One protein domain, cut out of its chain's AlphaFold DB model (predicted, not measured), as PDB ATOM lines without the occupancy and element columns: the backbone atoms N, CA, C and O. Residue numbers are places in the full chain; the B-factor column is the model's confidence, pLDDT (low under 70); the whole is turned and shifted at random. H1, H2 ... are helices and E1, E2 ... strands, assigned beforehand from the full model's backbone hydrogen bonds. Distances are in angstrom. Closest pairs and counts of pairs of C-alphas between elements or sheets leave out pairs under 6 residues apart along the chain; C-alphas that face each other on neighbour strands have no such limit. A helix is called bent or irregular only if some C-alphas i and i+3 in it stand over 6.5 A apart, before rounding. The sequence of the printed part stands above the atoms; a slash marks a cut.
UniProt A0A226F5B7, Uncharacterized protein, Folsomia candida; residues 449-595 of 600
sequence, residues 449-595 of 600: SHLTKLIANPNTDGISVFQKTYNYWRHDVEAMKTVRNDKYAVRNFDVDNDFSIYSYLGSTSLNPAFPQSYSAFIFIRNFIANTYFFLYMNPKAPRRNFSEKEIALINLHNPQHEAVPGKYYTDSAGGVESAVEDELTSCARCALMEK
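This is residues 449 to 595 of the 600 residues of an uncharacterized protein of Folsomia candida (UniProt A0A226F5B7). A short ribbon of two parallel strands, E1 and E2, sits between helix H4 at one end of the domain and a loose group of three helices, H1, H2 and H3, toward the other end; the first turns of H2 reach the ribbon. Long loops join these parts, and residues 537 to 542 stick out beyond the helix group. The printed part has 147 residues with four named helices and two named strands, in the order H1, E1, H2, H3, H4, E2, and under half of the residues are in these elements. The class is mostly helix. The whole is compact, with a radius of gyration of the C-alphas of 16.2 A, and spans 49 by 33 by 28 A.

After residues 449 to 463, with no named element, comes H1, residues 464 to 479. H2, residues 519 to 537, only just touches H1, with 3 pairs of C-alphas within 8 A, the closest those of Tyr 470 and Tyr 536, 7.4 A apart. They run opposite ways at a steep tilt of 69 degrees, only just short of about perpendicular. E1, residues 500 to 503, and E2, residues 590 to 595, are parallel neighbours at 30 degrees; N 502 and O 591 are within hydrogen-bond range at 2.9 A, as are N 593 and O 502. The C-alphas of Ala 520 and Met 593, the closest of H2 and E2, are 6.1 A apart. H3, residues 548 to 555, only just touches H2, also with 3 pairs within 8 A, and is about perpendicular to it at 78 degrees; the closest C-alphas are those of Ile 524 and Leu 553, 6.6 A apart. H4, residues 574 to 585, touches no helix; its closest C-alpha to E2 is Leu 584, 5.8 A from that of Cys 590. E1, then H2, H3 and H4, then E2 form a strand-helix-strand unit, two parallel neighbour strands with helices between them along the chain. In H1 and H3 every O i to N i+4 pair is within hydrogen-bond range; in H2 13 of 15 are, in H4 7 of 8.

H1 begins at C-alpha 464 (34.356, 35.272, 26.938) and is 22.0 A long. H2 is 26.3 A long, with a kink of 37 degrees near residue 531, and is only just irregular: C-alphas 531 and 534 are 6.9 A apart. H4 measures 16.7 A and E2 16.9 A, ending at C-alpha 595 (24.486, 9.387, 41.049).

The C-alphas farthest apart are those of Lys 540 and Ser 572, 49.2 A. The printed part has no cut. The links H1 to E1, E1 to H2 and H3 to H4 are long. The mean pLDDT of the printed part is 75.5; 46 residues are under 70, among them residues 455 to 464, 479 to 490 and 506 to 518.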
ATOM      1  N   SER A 449      22.691  19.072  28.621       91.75
ATOM      2  CA  SER A 449      22.613  20.249  27.740       91.75
ATOM      3  C   SER A 449      21.179  20.719  27.432       91.75
ATOM      4  O   SER A 449      21.020  21.761  26.807       91.75
ATOM      5  N   HIS A 450      20.137  19.994  27.866       93.69
ATOM      6  CA  HIS A 450      18.732  20.420  27.768       93.69
ATOM      7  C   HIS A 450      18.217  21.085  29.060       93.69
ATOM      8  O   HIS A 450      17.165  21.718  29.021       93.69
ATOM      9  N   LEU A 451      18.937  20.951  30.185       93.44
ATOM     10  CA  LEU A 451      18.557  21.522  31.490       93.44
ATOM     11  C   LEU A 451      18.921  23.007  31.642       93.44
ATOM     12  O   LEU A 451      18.522  23.663  32.601       93.44
ATOM     13  N   THR A 452      19.724  23.532  30.717       90.25
ATOM     14  CA  THR A 452      20.288  24.880  30.788       90.25
ATOM     15  C   THR A 452      20.225  25.554  29.432       90.25
ATOM     16  O   THR A 452      20.445  24.917  28.395       90.25
ATOM     17  N   LYS A 453      20.003  26.867  29.421       84.88
ATOM     18  CA  LYS A 453      20.280  27.671  28.228       84.88
ATOM     19  C   LYS A 453      21.790  27.665  27.962       84.88
ATOM     20  O   LYS A 453      22.583  27.971  28.856       84.88
ATOM     21  N   LEU A 454      22.196  27.314  26.738       74.25
ATOM     22  CA  LEU A 454      23.603  27.369  26.328       74.25
ATOM     23  C   LEU A 454      24.132  28.798  26.522       74.25
ATOM     24  O   LEU A 454      23.647  29.723  25.875       74.25
ATOM     25  N   ILE A 455      25.130  28.964  27.399       65.94
ATOM     26  CA  ILE A 455      25.794  30.256  27.673       65.94
ATOM     27  C   ILE A 455      26.362  30.883  26.402       65.94
ATOM     28  O   ILE A 455      26.453  32.105  26.299       65.94
ATOM     29  N   ALA A 456      26.776  30.030  25.468       61.03
ATOM     30  CA  ALA A 456      27.496  30.414  24.282       61.03
ATOM     31  C   ALA A 456      27.232  29.478  23.111       61.03
ATOM     32  O   ALA A 456      27.104  28.259  23.275       61.03
ATOM     33  N   ASN A 457      27.293  30.051  21.915       61.94
ATOM     34  CA  ASN A 457      27.664  29.306  20.727       61.94
ATOM     35  C   ASN A 457      29.207  29.248  20.708       61.94
ATOM     36  O   ASN A 457      29.856  30.297  20.674       61.94
ATOM     37  N   PRO A 458      29.839  28.056  20.727       60.88
ATOM     38  CA  PRO A 458      31.300  27.947  20.777       60.88
ATOM     39  C   PRO A 458      31.996  28.616  19.579       60.88
ATOM     40  O   PRO A 458      33.177  28.944  19.668       60.88
ATOM     41  N   ASN A 459      31.261  28.865  18.489       63.03
ATOM     42  CA  ASN A 459      31.755  29.538  17.291       63.03
ATOM     43  C   ASN A 459      31.760  31.079  17.389       63.03
ATOM     44  O   ASN A 459      32.403  31.714  16.557       63.03
ATOM     45  N   THR A 460      31.062  31.693  18.357       63.66
ATOM     46  CA  THR A 460      30.997  33.166  18.509       63.66
ATOM     47  C   THR A 460      31.685  33.666  19.775       63.66
ATOM     48  O   THR A 460      32.413  34.655  19.727       63.66
ATOM     49  N   ASP A 461      31.515  32.979  20.907       66.69
ATOM     50  CA  ASP A 461      31.766  33.599  22.221       66.69
ATOM     51  C   ASP A 461      33.079  33.147  22.887       66.69
ATOM     52  O   ASP A 461      33.342  33.494  24.044       66.69
ATOM     53  N   GLY A 462      33.894  32.357  22.175       62.62
ATOM     54  CA  GLY A 462      34.824  31.359  22.730       62.62
ATOM     55  C   GLY A 462      35.867  31.815  23.762       62.62
ATOM     56  O   GLY A 462      36.307  30.999  24.565       62.62
ATOM     57  N   ILE A 463      36.248  33.097  23.804       61.59
ATOM     58  CA  ILE A 463      37.149  33.636  24.847       61.59
ATOM     59  C   ILE A 463      36.358  34.109  26.080       61.59
ATOM     60  O   ILE A 463      36.817  33.968  27.214       61.59
ATOM     61  N   SER A 464      35.155  34.651  25.875       68.31
ATOM     62  CA  SER A 464      34.356  35.272  26.938       68.31
ATOM     63  C   SER A 464      33.826  34.255  27.950       68.31
ATOM     64  O   SER A 464      33.796  34.553  29.141       68.31
ATOM     65  N   VAL A 465      33.466  33.048  27.496       71.75
ATOM     66  CA  VAL A 465      32.937  31.973  28.353       71.75
ATOM     67  C   VAL A 465      33.956  31.599  29.418       71.75
ATOM     68  O   VAL A 465      33.640  31.629  30.600       71.75
ATOM     69  N   PHE A 466      35.196  31.318  29.009       71.81
ATOM     70  CA  PHE A 466      36.248  30.913  29.933       71.81
ATOM     71  C   PHE A 466      36.529  31.993  30.983       71.81
ATOM     72  O   PHE A 466      36.554  31.689  32.173       71.81
ATOM     73  N   GLN A 467      36.662  33.262  30.571       75.81
ATOM     74  CA  GLN A 467      36.922  34.350  31.517       75.81
ATOM     75  C   GLN A 467      35.745  34.582  32.479       75.81
ATOM     76  O   GLN A 467      35.970  34.841  33.660       75.81
ATOM     77  N   LYS A 468      34.496  34.452  32.011       75.50
ATOM     78  CA  LYS A 468      33.303  34.521  32.871       75.50
ATOM     79  C   LYS A 468      33.254  33.354  33.862       75.50
ATOM     80  O   LYS A 468      33.047  33.595  35.046       75.50
ATOM     81  N   THR A 469      33.504  32.120  33.418       73.56
ATOM     82  CA  THR A 469      33.537  30.927  34.285       73.56
ATOM     83  C   THR A 469      34.646  31.022  35.328       73.56
ATOM     84  O   THR A 469      34.401  30.738  36.497       73.56
ATOM     85  N   TYR A 470      35.837  31.483  34.934       75.81
ATOM     86  CA  TYR A 470      36.952  31.762  35.840       75.81
ATOM     87  C   TYR A 470      36.577  32.827  36.882       75.81
ATOM     88  O   TYR A 470      36.751  32.598  38.076       75.81
ATOM     89  N   ASN A 471      36.023  33.968  36.448       76.19
ATOM     90  CA  ASN A 471      35.617  35.051  37.349       76.19
ATOM     91  C   ASN A 471      34.520  34.588  38.326       76.19
ATOM     92  O   ASN A 471      34.578  34.927  39.507       76.19
ATOM     93  N   TYR A 472      33.554  33.797  37.848       73.88
ATOM     94  CA  TYR A 472      32.485  33.238  38.672       73.88
ATOM     95  C   TYR A 472      33.017  32.234  39.704       73.88
ATOM     96  O   TYR A 472      32.761  32.397  40.892       73.88
ATOM     97  N   TRP A 473      33.799  31.235  39.273       76.44
ATOM     98  CA  TRP A 473      34.401  30.240  40.169       76.44
ATOM     99  C   TRP A 473      35.293  30.899  41.223       76.44
ATOM    100  O   TRP A 473      35.219  30.561  42.401       76.44
ATOM    101  N   ARG A 474      36.087  31.898  40.818       77.62
ATOM    102  CA  ARG A 474      36.900  32.686  41.742       77.62
ATOM    103  C   ARG A 474      36.030  33.391  42.786       77.62
ATOM    104  O   ARG A 474      36.328  33.286  43.969       77.62
ATOM    105  N   HIS A 475      34.951  34.058  42.372       74.25
ATOM    106  CA  HIS A 475      34.031  34.721  43.300       74.25
ATOM    107  C   HIS A 475      33.328  33.725  44.239       74.25
ATOM    108  O   HIS A 475      33.185  34.005  45.423       74.25
ATOM    109  N   ASP A 476      32.913  32.556  43.751       72.12
ATOM    110  CA  ASP A 476      32.321  31.491  44.570       72.12
ATOM    111  C   ASP A 476      33.296  30.964  45.650       72.12
ATOM    112  O   ASP A 476      32.928  30.834  46.823       72.12
ATOM    113  N   VAL A 477      34.562  30.738  45.282       73.50
ATOM    114  CA  VAL A 477      35.621  30.298  46.208       73.50
ATOM    115  C   VAL A 477      36.046  31.405  47.183       73.50
ATOM    116  O   VAL A 477      36.300  31.108  48.348       73.50
ATOM    117  N   GLU A 478      36.109  32.667  46.750       74.00
ATOM    118  CA  GLU A 478      36.499  33.804  47.602       74.00
ATOM    119  C   GLU A 478      35.361  34.280  48.531       74.00
ATOM    120  O   GLU A 478      35.636  34.722  49.646       74.00
ATOM    121  N   ALA A 479      34.089  34.187  48.118       65.00
ATOM    122  CA  ALA A 479      32.957  34.728  48.882       65.00
ATOM    123  C   ALA A 479      32.342  33.739  49.891       65.00
ATOM    124  O   ALA A 479      31.903  34.168  50.959       65.00
ATOM    125  N   MET A 480      32.263  32.443  49.554       58.25
ATOM    126  CA  MET A 480      31.771  31.310  50.375       58.25
ATOM    127  C   MET A 480      30.413  31.416  51.118       58.25
ATOM    128  O   MET A 480      30.010  30.420  51.719       58.25
ATOM    129  N   LYS A 481      29.709  32.562  51.151       54.44
ATOM    130  CA  LYS A 481      28.601  32.781  52.115       54.44
ATOM    131  C   LYS A 481      27.298  33.397  51.593       54.44
ATOM    132  O   LYS A 481      26.287  33.243  52.268       54.44
ATOM    133  N   THR A 482      27.274  34.097  50.453       53.69
ATOM    134  CA  THR A 482      26.077  34.867  50.016       53.69
ATOM    135  C   THR A 482      25.881  34.961  48.490       53.69
ATOM    136  O   THR A 482      25.283  35.917  47.992       53.69
ATOM    137  N   VAL A 483      26.362  33.989  47.703       52.47
ATOM    138  CA  VAL A 483      26.354  34.064  46.222       52.47
ATOM    139  C   VAL A 483      24.999  33.674  45.603       52.47
ATOM    140  O   VAL A 483      24.894  32.747  44.809       52.47
ATOM    141  N   ARG A 484      23.953  34.447  45.917       58.50
ATOM    142  CA  ARG A 484      22.687  34.496  45.152       58.50
ATOM    143  C   ARG A 484      22.539  35.842  44.424       58.50
ATOM    144  O   ARG A 484      21.466  36.430  44.392       58.50
ATOM    145  N   ASN A 485      23.670  36.374  43.951       60.78
ATOM    146  CA  ASN A 485      23.811  37.715  43.388       60.78
ATOM    147  C   ASN A 485      24.387  37.629  41.968       60.78
ATOM    148  O   ASN A 485      25.588  37.424  41.773       60.78
ATOM    149  N   ASP A 486      23.502  37.791  40.989       63.03
ATOM    150  CA  ASP A 486      23.683  37.502  39.561       63.03
ATOM    151  C   ASP A 486      24.849  38.247  38.896       63.03
ATOM    152  O   ASP A 486      25.324  37.832  37.840       63.03
ATOM    153  N   LYS A 487      25.358  39.322  39.517       68.62
ATOM    154  CA  LYS A 487      26.419  40.199  38.985       68.62
ATOM    155  C   LYS A 487      27.675  39.461  38.492       68.62
ATOM    156  O   LYS A 487      28.374  39.981  37.622       68.62
ATOM    157  N   TYR A 488      27.973  38.289  39.051       66.00
ATOM    158  CA  TYR A 488      29.141  37.477  38.685       66.00
ATOM    159  C   TYR A 488      28.790  36.174  37.960       66.00
ATOM    160  O   TYR A 488      29.706  35.460  37.557       66.00
ATOM    161  N   ALA A 489      27.506  35.849  37.789       67.75
ATOM    162  CA  ALA A 489      27.080  34.608  37.153       67.75
ATOM    163  C   ALA A 489      27.548  34.545  35.686       67.75
ATOM    164  O   ALA A 489      27.562  35.545  34.966       67.75
ATOM    165  N   VAL A 490      27.922  33.349  35.218       69.94
ATOM    166  CA  VAL A 490      28.473  33.150  33.859       69.94
ATOM    167  C   VAL A 490      27.455  33.547  32.767       69.94
ATOM    168  O   VAL A 490      27.823  33.996  31.678       69.94
ATOM    169  N   ARG A 491      26.166  33.452  33.105       80.38
ATOM    170  CA  ARG A 491      25.019  34.127  32.484       80.38
ATOM    171  C   ARG A 491      23.946  34.351  33.552       80.38
ATOM    172  O   ARG A 491      23.945  33.636  34.554       80.38
ATOM    173  N   ASN A 492      22.988  35.229  33.279       83.00
ATOM    174  CA  ASN A 492      21.742  35.305  34.040       83.00
ATOM    175  C   ASN A 492      20.982  33.965  33.955       83.00
ATOM    176  O   ASN A 492      20.981  33.312  32.900       83.00
ATOM    177  N   PHE A 493      20.314  33.584  35.042       84.50
ATOM    178  CA  PHE A 493      19.286  32.544  35.018       84.50
ATOM    179  C   PHE A 493      18.042  33.043  34.276       84.50
ATOM    180  O   PHE A 493      17.681  34.219  34.339       84.50
ATOM    181  N   ASP A 494      17.417  32.143  33.533       88.69
ATOM    182  CA  ASP A 494      16.309  32.407  32.625       88.69
ATOM    183  C   ASP A 494      15.129  31.559  33.105       88.69
ATOM    184  O   ASP A 494      15.000  30.400  32.720       88.69
ATOM    185  N   VAL A 495      14.318  32.113  34.015       88.94
ATOM    186  CA  VAL A 495      13.259  31.386  34.750       88.94
ATOM    187  C   VAL A 495      12.292  30.658  33.806       88.94
ATOM    188  O   VAL A 495      11.822  29.565  34.116       88.94
ATOM    189  N   ASP A 496      12.050  31.219  32.620       89.06
ATOM    190  CA  ASP A 496      11.165  30.647  31.605       89.06
ATOM    191  C   ASP A 496      11.797  29.497  30.802       89.06
ATOM    192  O   ASP A 496      11.079  28.814  30.062       89.06
ATOM    193  N   ASN A 497      13.118  29.274  30.895       89.75
ATOM    194  CA  ASN A 497      13.878  28.336  30.053       89.75
ATOM    195  C   ASN A 497      14.792  27.354  30.801       89.75
ATOM    196  O   ASN A 497      15.022  26.254  30.291       89.75
ATOM    197  N   ASP A 498      15.305  27.725  31.968       91.56
ATOM    198  CA  ASP A 498      16.186  26.901  32.791       91.56
ATOM    199  C   ASP A 498      15.435  25.913  33.675       91.56
ATOM    200  O   ASP A 498      14.240  26.055  33.924       91.56
ATOM    201  N   PHE A 499      16.162  24.914  34.173       94.00
ATOM    202  CA  PHE A 499      15.653  23.989  35.170       94.00
ATOM    203  C   PHE A 499      16.119  24.363  36.578       94.00
ATOM    204  O   PHE A 499      17.303  24.629  36.801       94.00
ATOM    205  N   SER A 500      15.183  24.305  37.520       92.75
ATOM    206  CA  SER A 500      15.438  24.108  38.946       92.75
ATOM    207  C   SER A 500      15.984  22.697  39.149       92.75
ATOM    208  O   SER A 500      15.374  21.725  38.690       92.75
ATOM    209  N   ILE A 501      17.137  22.568  39.804       91.88
ATOM    210  CA  ILE A 501      17.816  21.284  39.984       91.88
ATOM    211  C   ILE A 501      17.842  20.918  41.461       91.88
ATOM    212  O   ILE A 501      18.462  21.590  42.285       91.88
ATOM    213  N   TYR A 502      17.176  19.809  41.760       90.12
ATOM    214  CA  TYR A 502      17.167  19.149  43.055       90.12
ATOM    215  C   TYR A 502      18.240  18.057  43.090       90.12
ATOM    216  O   TYR A 502      18.668  17.530  42.059       90.12
ATOM    217  N   SER A 503      18.675  17.677  44.285       85.81
ATOM    218  CA  SER A 503      19.544  16.520  44.496       85.81
ATOM    219  C   SER A 503      19.317  15.962  45.893       85.81
ATOM    220  O   SER A 503      18.842  16.676  46.776       85.81
ATOM    221  N   TYR A 504      19.696  14.708  46.114       79.25
ATOM    222  CA  TYR A 504      19.703  14.146  47.458       79.25
ATOM    223  C   TYR A 504      20.713  14.883  48.348       79.25
ATOM    224  O   TYR A 504      21.833  15.216  47.927       79.25
ATOM    225  N   LEU A 505      20.286  15.134  49.586       71.06
ATOM    226  CA  LEU A 505      21.081  15.792  50.616       71.06
ATOM    227  C   LEU A 505      22.262  14.899  51.006       71.06
ATOM    228  O   LEU A 505      22.093  13.730  51.354       71.06
ATOM    229  N   GLY A 506      23.477  15.445  50.958       63.25
ATOM    230  CA  GLY A 506      24.653  14.740  51.451       63.25
ATOM    231  C   GLY A 506      24.590  14.588  52.970       63.25
ATOM    232  O   GLY A 506      24.661  15.585  53.685       63.25
ATOM    233  N   SER A 507      24.509  13.350  53.470       53.75
ATOM    234  CA  SER A 507      24.596  13.035  54.906       53.75
ATOM    235  C   SER A 507      26.030  13.231  55.424       53.75
ATOM    236  O   SER A 507      26.776  12.286  55.688       53.75
ATOM    237  N   THR A 508      26.455  14.494  55.506       47.53
ATOM    238  CA  THR A 508      27.810  14.900  55.890       47.53
ATOM    239  C   THR A 508      27.787  16.088  56.853       47.53
ATOM    240  O   THR A 508      27.685  17.242  56.449       47.53
ATOM    241  N   SER A 509      27.974  15.764  58.137       42.19
ATOM    242  CA  SER A 509      28.389  16.645  59.245       42.19
ATOM    243  C   SER A 509      27.503  17.844  59.630       42.19
ATOM    244  O   SER A 509      27.769  18.974  59.238       42.19
ATOM    245  N   LEU A 510      26.595  17.589  60.582       45.56
ATOM    246  CA  LEU A 510      26.513  18.222  61.921       45.56
ATOM    247  C   LEU A 510      26.436  19.758  62.096       45.56
ATOM    248  O   LEU A 510      26.290  20.192  63.238       45.56
ATOM    249  N   ASN A 511      26.516  20.591  61.060       52.75
ATOM    250  CA  ASN A 511      26.461  22.047  61.209       52.75
ATOM    251  C   ASN A 511      25.310  22.664  60.391       52.75
ATOM    252  O   ASN A 511      25.516  22.987  59.221       52.75
ATOM    253  N   PRO A 512      24.124  22.892  60.993       52.97
ATOM    254  CA  PRO A 512      22.957  23.437  60.288       52.97
ATOM    255  C   PRO A 512      23.135  24.892  59.811       52.97
ATOM    256  O   PRO A 512      22.294  25.396  59.072       52.97
ATOM    257  N   ALA A 513      24.225  25.576  60.189       51.34
ATOM    258  CA  ALA A 513      24.570  26.891  59.641       51.34
ATOM    259  C   ALA A 513      25.161  26.830  58.216       51.34
ATOM    260  O   ALA A 513      25.311  27.873  57.578       51.34
ATOM    261  N   PHE A 514      25.490  25.636  57.711       51.81
ATOM    262  CA  PHE A 514      25.787  25.406  56.299       51.81
ATOM    263  C   PHE A 514      24.623  24.615  55.684       51.81
ATOM    264  O   PHE A 514      24.308  23.539  56.195       51.81
ATOM    265  N   PRO A 515      23.963  25.117  54.619       47.12
ATOM    266  CA  PRO A 515      22.896  24.367  53.961       47.12
ATOM    267  C   PRO A 515      23.448  23.023  53.480       47.12
ATOM    268  O   PRO A 515      24.557  22.960  52.947       47.12
ATOM    269  N   GLN A 516      22.692  21.949  53.725       52.66
ATOM    270  CA  GLN A 516      23.144  20.576  53.494       52.66
ATOM    271  C   GLN A 516      23.514  20.394  52.022       52.66
ATOM    272  O   GLN A 516      22.655  20.369  51.145       52.66
ATOM    273  N   SER A 517      24.815  20.315  51.754       52.53
ATOM    274  CA  SER A 517      25.347  20.503  50.411       52.53
ATOM    275  C   SER A 517      24.857  19.410  49.461       52.53
ATOM    276  O   SER A 517      25.174  18.228  49.629       52.53
ATOM    277  N   TYR A 518      24.086  19.823  48.456       68.75
ATOM    278  CA  TYR A 518      23.494  18.956  47.443       68.75
ATOM    279  C   TYR A 518      24.565  18.164  46.695       68.75
ATOM    280  O   TYR A 518      25.475  18.751  46.102       68.75
ATOM    281  N   SER A 519      24.456  16.833  46.690       75.62
ATOM    282  CA  SER A 519      25.517  15.964  46.158       75.62
ATOM    283  C   SER A 519      25.869  16.269  44.691       75.62
ATOM    284  O   SER A 519      27.051  16.287  44.337       75.62
ATOM    285  N   ALA A 520      24.870  16.617  43.870       82.75
ATOM    286  CA  ALA A 520      25.054  17.111  42.506       82.75
ATOM    287  C   ALA A 520      25.883  18.405  42.424       82.75
ATOM    288  O   ALA A 520      26.816  18.480  41.625       82.75
ATOM    289  N   PHE A 521      25.589  19.413  43.251       81.06
ATOM    290  CA  PHE A 521      26.291  20.700  43.216       81.06
ATOM    291  C   PHE A 521      27.707  20.601  43.789       81.06
ATOM    292  O   PHE A 521      28.622  21.178  43.204       81.06
ATOM    293  N   ILE A 522      27.938  19.778  44.825       81.56
ATOM    294  CA  ILE A 522      29.303  19.410  45.244       81.56
ATOM    295  C   ILE A 522      30.059  18.787  44.067       81.56
ATOM    296  O   ILE A 522      31.204  19.157  43.809       81.56
ATOM    297  N   PHE A 523      29.442  17.844  43.349       85.56
ATOM    298  CA  PHE A 523      30.079  17.185  42.213       85.56
ATOM    299  C   PHE A 523      30.401  18.166  41.081       85.56
ATOM    300  O   PHE A 523      31.540  18.176  40.622       85.56
ATOM    301  N   ILE A 524      29.458  19.019  40.667       86.31
ATOM    302  CA  ILE A 524      29.681  20.019  39.609       86.31
ATOM    303  C   ILE A 524      30.781  21.005  40.035       86.31
ATOM    304  O   ILE A 524      31.714  21.246  39.267       86.31
ATOM    305  N   ARG A 525      30.736  21.508  41.277       83.94
ATOM    306  CA  ARG A 525      31.737  22.429  41.841       83.94
ATOM    307  C   ARG A 525      33.124  21.795  41.932       83.94
ATOM    308  O   ARG A 525      34.102  22.428  41.546       83.94
ATOM    309  N   ASN A 526      33.225  20.543  42.382       84.56
ATOM    310  CA  ASN A 526      34.494  19.812  42.479       84.56
ATOM    311  C   ASN A 526      35.028  19.381  41.108       84.56
ATOM    312  O   ASN A 526      36.238  19.405  40.897       84.56
ATOM    313  N   PHE A 527      34.156  19.013  40.167       85.50
ATOM    314  CA  PHE A 527      34.528  18.764  38.775       85.50
ATOM    315  C   PHE A 527      35.124  20.034  38.164       85.50
ATOM    316  O   PHE A 527      36.234  20.004  37.643       85.50
ATOM    317  N   ILE A 528      34.442  21.173  38.318       83.25
ATOM    318  CA  ILE A 528      34.923  22.466  37.827       83.25
ATOM    319  C   ILE A 528      36.213  22.885  38.543       83.25
ATOM    320  O   ILE A 528      37.175  23.251  37.874       83.25
ATOM    321  N   ALA A 529      36.305  22.758  39.866       83.44
ATOM    322  CA  ALA A 529      37.553  23.011  40.580       83.44
ATOM    323  C   ALA A 529      38.696  22.157  40.006       83.44
ATOM    324  O   ALA A 529      39.686  22.707  39.541       83.44
ATOM    325  N   ASN A 530      38.548  20.834  39.921       84.06
ATOM    326  CA  ASN A 530      39.621  19.954  39.448       84.06
ATOM    327  C   ASN A 530      39.982  20.170  37.963       84.06
ATOM    328  O   ASN A 530      41.162  20.160  37.615       84.06
ATOM    329  N   THR A 531      38.998  20.400  37.086       81.19
ATOM    330  CA  THR A 531      39.223  20.635  35.649       81.19
ATOM    331  C   THR A 531      39.815  22.019  35.362       81.19
ATOM    332  O   THR A 531      40.668  22.141  34.483       81.19
ATOM    333  N   TYR A 532      39.404  23.063  36.090       75.31
ATOM    334  CA  TYR A 532      39.797  24.449  35.804       75.31
ATOM    335  C   TYR A 532      40.898  24.996  36.732       75.31
ATOM    336  O   TYR A 532      41.526  25.988  36.369       75.31
ATOM    337  N   PHE A 533      41.235  24.345  37.855       80.31
ATOM    338  CA  PHE A 533      42.316  24.784  38.759       80.31
ATOM    339  C   PHE A 533      43.692  24.827  38.076       80.31
ATOM    340  O   PHE A 533      44.440  25.785  38.257       80.31
ATOM    341  N   PHE A 534      44.015  23.861  37.210       74.00
ATOM    342  CA  PHE A 534      45.260  23.907  36.428       74.00
ATOM    343  C   PHE A 534      45.307  25.089  35.444       74.00
ATOM    344  O   PHE A 534      46.377  25.646  35.200       74.00
ATOM    345  N   LEU A 535      44.151  25.516  34.923       69.69
ATOM    346  CA  LEU A 535      44.032  26.699  34.065       69.69
ATOM    347  C   LEU A 535      44.038  28.002  34.889       69.69
ATOM    348  O   LEU A 535      44.572  29.007  34.427       69.69
ATOM    349  N   TYR A 536      43.536  27.976  36.129       68.12
ATOM    350  CA  TYR A 536      43.689  29.066  37.099       68.12
ATOM    351  C   TYR A 536      45.166  29.295  37.463       68.12
ATOM    352  O   TYR A 536      45.632  30.433  37.465       68.12
ATOM    353  N   MET A 537      45.912  28.216  37.719       77.56
ATOM    354  CA  MET A 537      47.337  28.272  38.072       77.56
ATOM    355  C   MET A 537      48.246  28.651  36.891       77.56
ATOM    356  O   MET A 537      49.390  29.047  37.110       77.56
ATOM    357  N   ASN A 538      47.768  28.550  35.645       82.44
ATOM    358  CA  ASN A 538      48.536  28.908  34.454       82.44
ATOM    359  C   ASN A 538      47.688  29.678  33.415       82.44
ATOM    360  O   ASN A 538      47.193  29.080  32.457       82.44
ATOM    361  N   PRO A 539      47.601  31.020  33.508       71.31
ATOM    362  CA  PRO A 539      46.876  31.849  32.537       71.31
ATOM    363  C   PRO A 539      47.521  31.899  31.135       71.31
ATOM    364  O   PRO A 539      46.994  32.566  30.245       71.31
ATOM    365  N   LYS A 540      48.655  31.213  30.916       80.38
ATOM    366  CA  LYS A 540      49.278  31.007  29.595       80.38
ATOM    367  C   LYS A 540      48.994  29.615  29.008       80.38
ATOM    368  O   LYS A 540      49.551  29.288  27.961       80.38
ATOM    369  N   ALA A 541      48.176  28.788  29.663       74.00
ATOM    370  CA  ALA A 541      47.823  27.462  29.165       74.00
ATOM    371  C   ALA A 541      47.181  27.533  27.759       74.00
ATOM    372  O   ALA A 541      46.412  28.458  27.476       74.00
ATOM    373  N   PRO A 542      47.485  26.579  26.857       69.19
ATOM    374  CA  PRO A 542      46.975  26.602  25.491       69.19
ATOM    375  C   PRO A 542      45.447  26.465  25.465       69.19
ATOM    376  O   PRO A 542      44.861  25.655  26.184       69.19
ATOM    377  N   ARG A 543      44.793  27.249  24.601       73.81
ATOM    378  CA  ARG A 543      43.332  27.234  24.444       73.81
ATOM    379  C   ARG A 543      42.874  25.893  23.867       73.81
ATOM    380  O   ARG A 543      43.084  25.622  22.688       73.81
ATOM    381  N   ARG A 544      42.215  25.080  24.693       81.31
ATOM    382  CA  ARG A 544      41.494  23.867  24.287       81.31
ATOM    383  C   ARG A 544      40.021  24.205  24.042       81.31
ATOM    384  O   ARG A 544      39.407  24.900  24.845       81.31
ATOM    385  N   ASN A 545      39.446  23.669  22.967       81.19
ATOM    386  CA  ASN A 545      38.004  23.735  22.730       81.19
ATOM    387  C   ASN A 545      37.272  22.802  23.707       81.19
ATOM    388  O   ASN A 545      37.645  21.635  23.841       81.19
ATOM    389  N   PHE A 546      36.223  23.300  24.360       78.38
ATOM    390  CA  PHE A 546      35.383  22.501  25.252       78.38
ATOM    391  C   PHE A 546      34.437  21.586  24.467       78.38
ATOM    392  O   PHE A 546      33.861  21.984  23.453       78.38
ATOM    393  N   SER A 547      34.244  20.365  24.957       85.75
ATOM    394  CA  SER A 547      33.205  19.452  24.478       85.75
ATOM    395  C   SER A 547      31.808  19.895  24.923       85.75
ATOM    396  O   SER A 547      31.652  20.608  25.915       85.75
ATOM    397  N   GLU A 548      30.764  19.392  24.248       83.75
ATOM    398  CA  GLU A 548      29.352  19.606  24.629       83.75
ATOM    399  C   GLU A 548      29.101  19.297  26.120       83.75
ATOM    400  O   GLU A 548      28.328  19.987  26.781       83.75
ATOM    401  N   LYS A 549      29.796  18.287  26.667       85.81
ATOM    402  CA  LYS A 549      29.687  17.858  28.069       85.81
ATOM    403  C   LYS A 549      30.334  18.847  29.041       85.81
ATOM    404  O   LYS A 549      29.721  19.184  30.047       85.81
ATOM    405  N   GLU A 550      31.545  19.324  28.737       85.88
ATOM    406  CA  GLU A 550      32.232  20.346  29.545       85.88
ATOM    407  C   GLU A 550      31.421  21.657  29.552       85.88
ATOM    408  O   GLU A 550      31.225  22.241  30.615       85.88
ATOM    409  N   ILE A 551      30.864  22.067  28.402       83.19
ATOM    410  CA  ILE A 551      29.987  23.248  28.288       83.19
ATOM    411  C   ILE A 551      28.698  23.066  29.104       83.19
ATOM    412  O   ILE A 551      28.326  23.963  29.856       83.19
ATOM    413  N   ALA A 552      28.031  21.911  29.008       87.56
ATOM    414  CA  ALA A 552      26.821  21.644  29.790       87.56
ATOM    415  C   ALA A 552      27.085  21.711  31.306       87.56
ATOM    416  O   ALA A 552      26.318  22.344  32.027       87.56
ATOM    417  N   LEU A 553      28.189  21.124  31.783       87.50
ATOM    418  CA  LEU A 553      28.572  21.165  33.199       87.50
ATOM    419  C   LEU A 553      28.959  22.578  33.670       87.50
ATOM    420  O   LEU A 553      28.613  22.943  34.789       87.50
ATOM    421  N   ILE A 554      29.592  23.400  32.820       84.75
ATOM    422  CA  ILE A 554      29.802  24.833  33.102       84.75
ATOM    423  C   ILE A 554      28.457  25.557  33.265       84.75
ATOM    424  O   ILE A 554      28.285  26.307  34.224       84.75
ATOM    425  N   ASN A 555      27.504  25.346  32.349       84.12
ATOM    426  CA  ASN A 555      26.207  26.027  32.401       84.12
ATOM    427  C   ASN A 555      25.421  25.674  33.675       84.12
ATOM    428  O   ASN A 555      24.781  26.550  34.254       84.12
ATOM    429  N   LEU A 556      25.498  24.411  34.110       88.31
ATOM    430  CA  LEU A 556      24.843  23.879  35.311       88.31
ATOM    431  C   LEU A 556      25.392  24.455  36.628       88.31
ATOM    432  O   LEU A 556      24.759  24.308  37.666       88.31
ATOM    433  N   HIS A 557      26.548  25.123  36.601       83.94
ATOM    434  CA  HIS A 557      27.203  25.695  37.783       83.94
ATOM    435  C   HIS A 557      26.708  27.110  38.153       83.94
ATOM    436  O   HIS A 557      27.277  27.749  39.035       83.94
ATOM    437  N   ASN A 558      25.662  27.632  37.495       78.69
ATOM    438  CA  ASN A 558      24.962  28.820  37.997       78.69
ATOM    439  C   ASN A 558      24.191  28.439  39.292       78.69
ATOM    440  O   ASN A 558      23.379  27.515  39.248       78.69
ATOM    441  N   PRO A 559      24.388  29.144  40.427       73.31
ATOM    442  CA  PRO A 559      23.801  28.790  41.726       73.31
ATOM    443  C   PRO A 559      22.287  29.050  41.797       73.31
ATOM    444  O   PRO A 559      21.623  28.647  42.744       73.31
ATOM    445  N   GLN A 560      21.710  29.709  40.793       77.56
ATOM    446  CA  GLN A 560      20.265  29.861  40.625       77.56
ATOM    447  C   GLN A 560      19.609  28.562  40.115       77.56
ATOM    448  O   GLN A 560      18.400  28.413  40.266       77.56
ATOM    449  N   HIS A 561      20.384  27.600  39.586       81.69
ATOM    450  CA  HIS A 561      19.908  26.226  39.384       81.69
ATOM    451  C   HIS A 561      19.735  25.461  40.708       81.69
ATOM    452  O   HIS A 561      19.035  24.453  40.713       81.69
ATOM    453  N   GLU A 562      20.359  25.892  41.813       80.69
ATOM    454  CA  GLU A 562      20.276  25.203  43.107       80.69
ATOM    455  C   GLU A 562      18.902  25.444  43.751       80.69
ATOM    456  O   GLU A 562      18.610  26.514  44.303       80.69
ATOM    457  N   ALA A 563      18.037  24.434  43.639       78.06
ATOM    458  CA  ALA A 563      16.670  24.483  44.126       78.06
ATOM    459  C   ALA A 563      16.548  23.775  45.483       78.06
ATOM    460  O   ALA A 563      16.837  22.587  45.621       78.06
ATOM    461  N   VAL A 564      16.091  24.524  46.488       72.56
ATOM    462  CA  VAL A 564      15.763  24.008  47.822       72.56
ATOM    463  C   VAL A 564      14.257  23.725  47.865       72.56
ATOM    464  O   VAL A 564      13.494  24.652  47.590       72.56
ATOM    465  N   PRO A 565      13.803  22.503  48.206       70.06
ATOM    466  CA  PRO A 565      12.378  22.191  48.305       70.06
ATOM    467  C   PRO A 565      11.670  23.016  49.394       70.06
ATOM    468  O   PRO A 565      11.934  22.880  50.592       70.06
ATOM    469  N   GLY A 566      10.740  23.880  48.977       57.91
ATOM    470  CA  GLY A 566       9.923  24.701  49.871       57.91
ATOM    471  C   GLY A 566      10.708  25.644  50.801       57.91
ATOM    472  O   GLY A 566      11.758  26.186  50.465       57.91
ATOM    473  N   LYS A 567      10.158  25.884  52.001       53.28
ATOM    474  CA  LYS A 567      10.772  26.711  53.067       53.28
ATOM    475  C   LYS A 567      11.414  25.867  54.182       53.28
ATOM    476  O   LYS A 567      11.625  26.368  55.287       53.28
ATOM    477  N   TYR A 568      11.647  24.579  53.939       55.00
ATOM    478  CA  TYR A 568      11.820  23.595  55.005       55.00
ATOM    479  C   TYR A 568      13.248  23.525  55.565       55.00
ATOM    480  O   TYR A 568      14.042  22.655  55.229       55.00
ATOM    481  N   TYR A 569      13.517  24.406  56.531       54.50
ATOM    482  CA  TYR A 569      14.589  24.277  57.532       54.50
ATOM    483  C   TYR A 569      14.251  23.258  58.651       54.50
ATOM    484  O   TYR A 569      14.760  23.365  59.761       54.50
ATOM    485  N   THR A 570      13.347  22.303  58.413       53.31
ATOM    486  CA  THR A 570      12.863  21.353  59.432       53.31
ATOM    487  C   THR A 570      13.684  20.065  59.428       53.31
ATOM    488  O   THR A 570      13.755  19.395  58.400       53.31
ATOM    489  N   ASP A 571      14.249  19.687  60.577       58.41
ATOM    490  CA  ASP A 571      15.341  18.703  60.722       58.41
ATOM    491  C   ASP A 571      15.032  17.230  60.346       58.41
ATOM    492  O   ASP A 571      15.880  16.351  60.512       58.41
ATOM    493  N   SER A 572      13.835  16.916  59.846       67.56
ATOM    494  CA  SER A 572      13.409  15.555  59.488       67.56
ATOM    495  C   SER A 572      13.671  15.220  58.011       67.56
ATOM    496  O   SER A 572      12.932  15.677  57.138       67.56
ATOM    497  N   ALA A 573      14.658  14.358  57.735       66.75
ATOM    498  CA  ALA A 573      15.100  14.008  56.375       66.75
ATOM    499  C   ALA A 573      13.963  13.575  55.420       66.75
ATOM    500  O   ALA A 573      13.890  14.074  54.299       66.75
ATOM    501  N   GLY A 574      13.030  12.732  55.882       72.06
ATOM    502  CA  GLY A 574      11.903  12.255  55.063       72.06
ATOM    503  C   GLY A 574      10.913  13.346  54.624       72.06
ATOM    504  O   GLY A 574      10.158  13.143  53.679       72.06
ATOM    505  N   GLY A 575      10.935  14.530  55.251       78.94
ATOM    506  CA  GLY A 575      10.159  15.680  54.776       78.94
ATOM    507  C   GLY A 575      10.715  16.289  53.485       78.94
ATOM    508  O   GLY A 575       9.963  16.891  52.722       78.94
ATOM    509  N   VAL A 576      12.013  16.118  53.210       77.81
ATOM    510  CA  VAL A 576      12.650  16.674  52.006       77.81
ATOM    511  C   VAL A 576      12.458  15.760  50.801       77.81
ATOM    512  O   VAL A 576      12.271  16.263  49.700       77.81
ATOM    513  N   GLU A 577      12.435  14.439  50.994       81.69
ATOM    514  CA  GLU A 577      12.142  13.480  49.917       81.69
ATOM    515  C   GLU A 577      10.728  13.707  49.360       81.69
ATOM    516  O   GLU A 577      10.590  13.970  48.168       81.69
ATOM    517  N   SER A 578       9.710  13.780  50.231       84.94
ATOM    518  CA  SER A 578       8.335  14.139  49.836       84.94
ATOM    519  C   SER A 578       8.270  15.490  49.113       84.94
ATOM    520  O   SER A 578       7.613  15.603  48.087       84.94
ATOM    521  N   ALA A 579       8.985  16.512  49.600       85.00
ATOM    522  CA  ALA A 579       8.981  17.834  48.973       85.00
ATOM    523  C   ALA A 579       9.697  17.864  47.605       85.00
ATOM    524  O   ALA A 579       9.332  18.666  46.747       85.00
ATOM    525  N   VAL A 580      10.695  17.001  47.369       86.75
ATOM    526  CA  VAL A 580      11.278  16.795  46.030       86.75
ATOM    527  C   VAL A 580      10.281  16.075  45.119       86.75
ATOM    528  O   VAL A 580      10.147  16.457  43.959       86.75
ATOM    529  N   GLU A 581       9.564  15.067  45.619       88.75
ATOM    530  CA  GLU A 581       8.546  14.349  44.842       88.75
ATOM    531  C   GLU A 581       7.369  15.260  44.447       88.75
ATOM    532  O   GLU A 581       6.983  15.265  43.275       88.75
ATOM    533  N   ASP A 582       6.869  16.103  45.353       90.19
ATOM    534  CA  ASP A 582       5.841  17.118  45.066       90.19
ATOM    535  C   ASP A 582       6.310  18.111  43.975       90.19
ATOM    536  O   ASP A 582       5.617  18.363  42.983       90.19
ATOM    537  N   GLU A 583       7.532  18.639  44.100       89.56
ATOM    538  CA  GLU A 583       8.114  19.585  43.133       89.56
ATOM    539  C   GLU A 583       8.405  18.941  41.760       89.56
ATOM    540  O   GLU A 583       8.289  19.606  40.727       89.56
ATOM    541  N   LEU A 584       8.745  17.646  41.707       90.94
ATOM    542  CA  LEU A 584       8.920  16.897  40.454       90.94
ATOM    543  C   LEU A 584       7.585  16.535  39.790       90.94
ATOM    544  O   LEU A 584       7.468  16.632  38.564       90.94
ATOM    545  N   THR A 585       6.589  16.118  40.577       92.19
ATOM    546  CA  THR A 585       5.254  15.728  40.087       92.19
ATOM    547  C   THR A 585       4.397  16.923  39.672       92.19
ATOM    548  O   THR A 585       3.464  16.752  38.888       92.19
ATOM    549  N   SER A 586       4.783  18.147  40.057       92.75
ATOM    550  CA  SER A 586       4.292  19.387  39.432       92.75
ATOM    551  C   SER A 586       4.541  19.449  37.913       92.75
ATOM    552  O   SER A 586       3.873  20.201  37.201       92.75
ATOM    553  N   CYS A 587       5.527  18.691  37.413       91.38
ATOM    554  CA  CYS A 587       5.978  18.666  36.020       91.38
ATOM    555  C   CYS A 587       6.400  20.038  35.448       91.38
ATOM    556  O   CYS A 587       6.499  20.209  34.229       91.38
ATOM    557  N   ALA A 588       6.723  20.994  36.330       92.00
ATOM    558  CA  ALA A 588       7.438  22.225  36.002       92.00
ATOM    559  C   ALA A 588       8.866  21.930  35.487       92.00
ATOM    560  O   ALA A 588       9.266  20.773  35.334       92.00
ATOM    561  N   ARG A 589       9.669  22.971  35.209       93.12
ATOM    562  CA  ARG A 589      11.088  22.831  34.820       93.12
ATOM    563  C   ARG A 589      11.951  22.416  36.022       93.12
ATOM    564  O   ARG A 589      12.819  23.153  36.473       93.12
ATOM    565  N   CYS A 590      11.698  21.221  36.532       93.88
ATOM    566  CA  CYS A 590      12.326  20.634  37.706       93.88
ATOM    567  C   CYS A 590      13.076  19.366  37.292       93.88
ATOM    568  O   CYS A 590      12.543  18.553  36.531       93.88
ATOM    569  N   ALA A 591      14.305  19.186  37.770       94.81
ATOM    570  CA  ALA A 591      15.086  17.975  37.533       94.81
ATOM    571  C   ALA A 591      15.803  17.518  38.809       94.81
ATOM    572  O   ALA A 591      16.529  18.291  39.426       94.81
ATOM    573  N   LEU A 592      15.639  16.254  39.184       93.81
ATOM    574  CA  LEU A 592      16.384  15.619  40.270       93.81
ATOM    575  C   LEU A 592      17.646  14.984  39.695       93.81
ATOM    576  O   LEU A 592      17.548  14.082  38.868       93.81
ATOM    577  N   MET A 593      18.822  15.458  40.106       92.75
ATOM    578  CA  MET A 593      20.116  14.937  39.668       92.75
ATOM    579  C   MET A 593      20.703  13.972  40.708       92.75
ATOM    580  O   MET A 593      20.959  14.345  41.859       92.75
ATOM    581  N   GLU A 594      20.959  12.740  40.266       89.94
ATOM    582  CA  GLU A 594      21.353  11.600  41.098       89.94
ATOM    583  C   GLU A 594      22.572  10.867  40.511       89.94
ATOM    584  O   GLU A 594      22.798  10.823  39.295       89.94
ATOM    585  N   LYS A 595      23.368  10.261  41.396       85.38
ATOM    586  CA  LYS A 595      24.486   9.387  41.049       85.38
ATOM    587  C   LYS A 595      23.998   7.951  40.788       85.38
ATOM    588  O   LYS A 595      24.052   7.101  41.674       85.38
TER     589      LYS A 595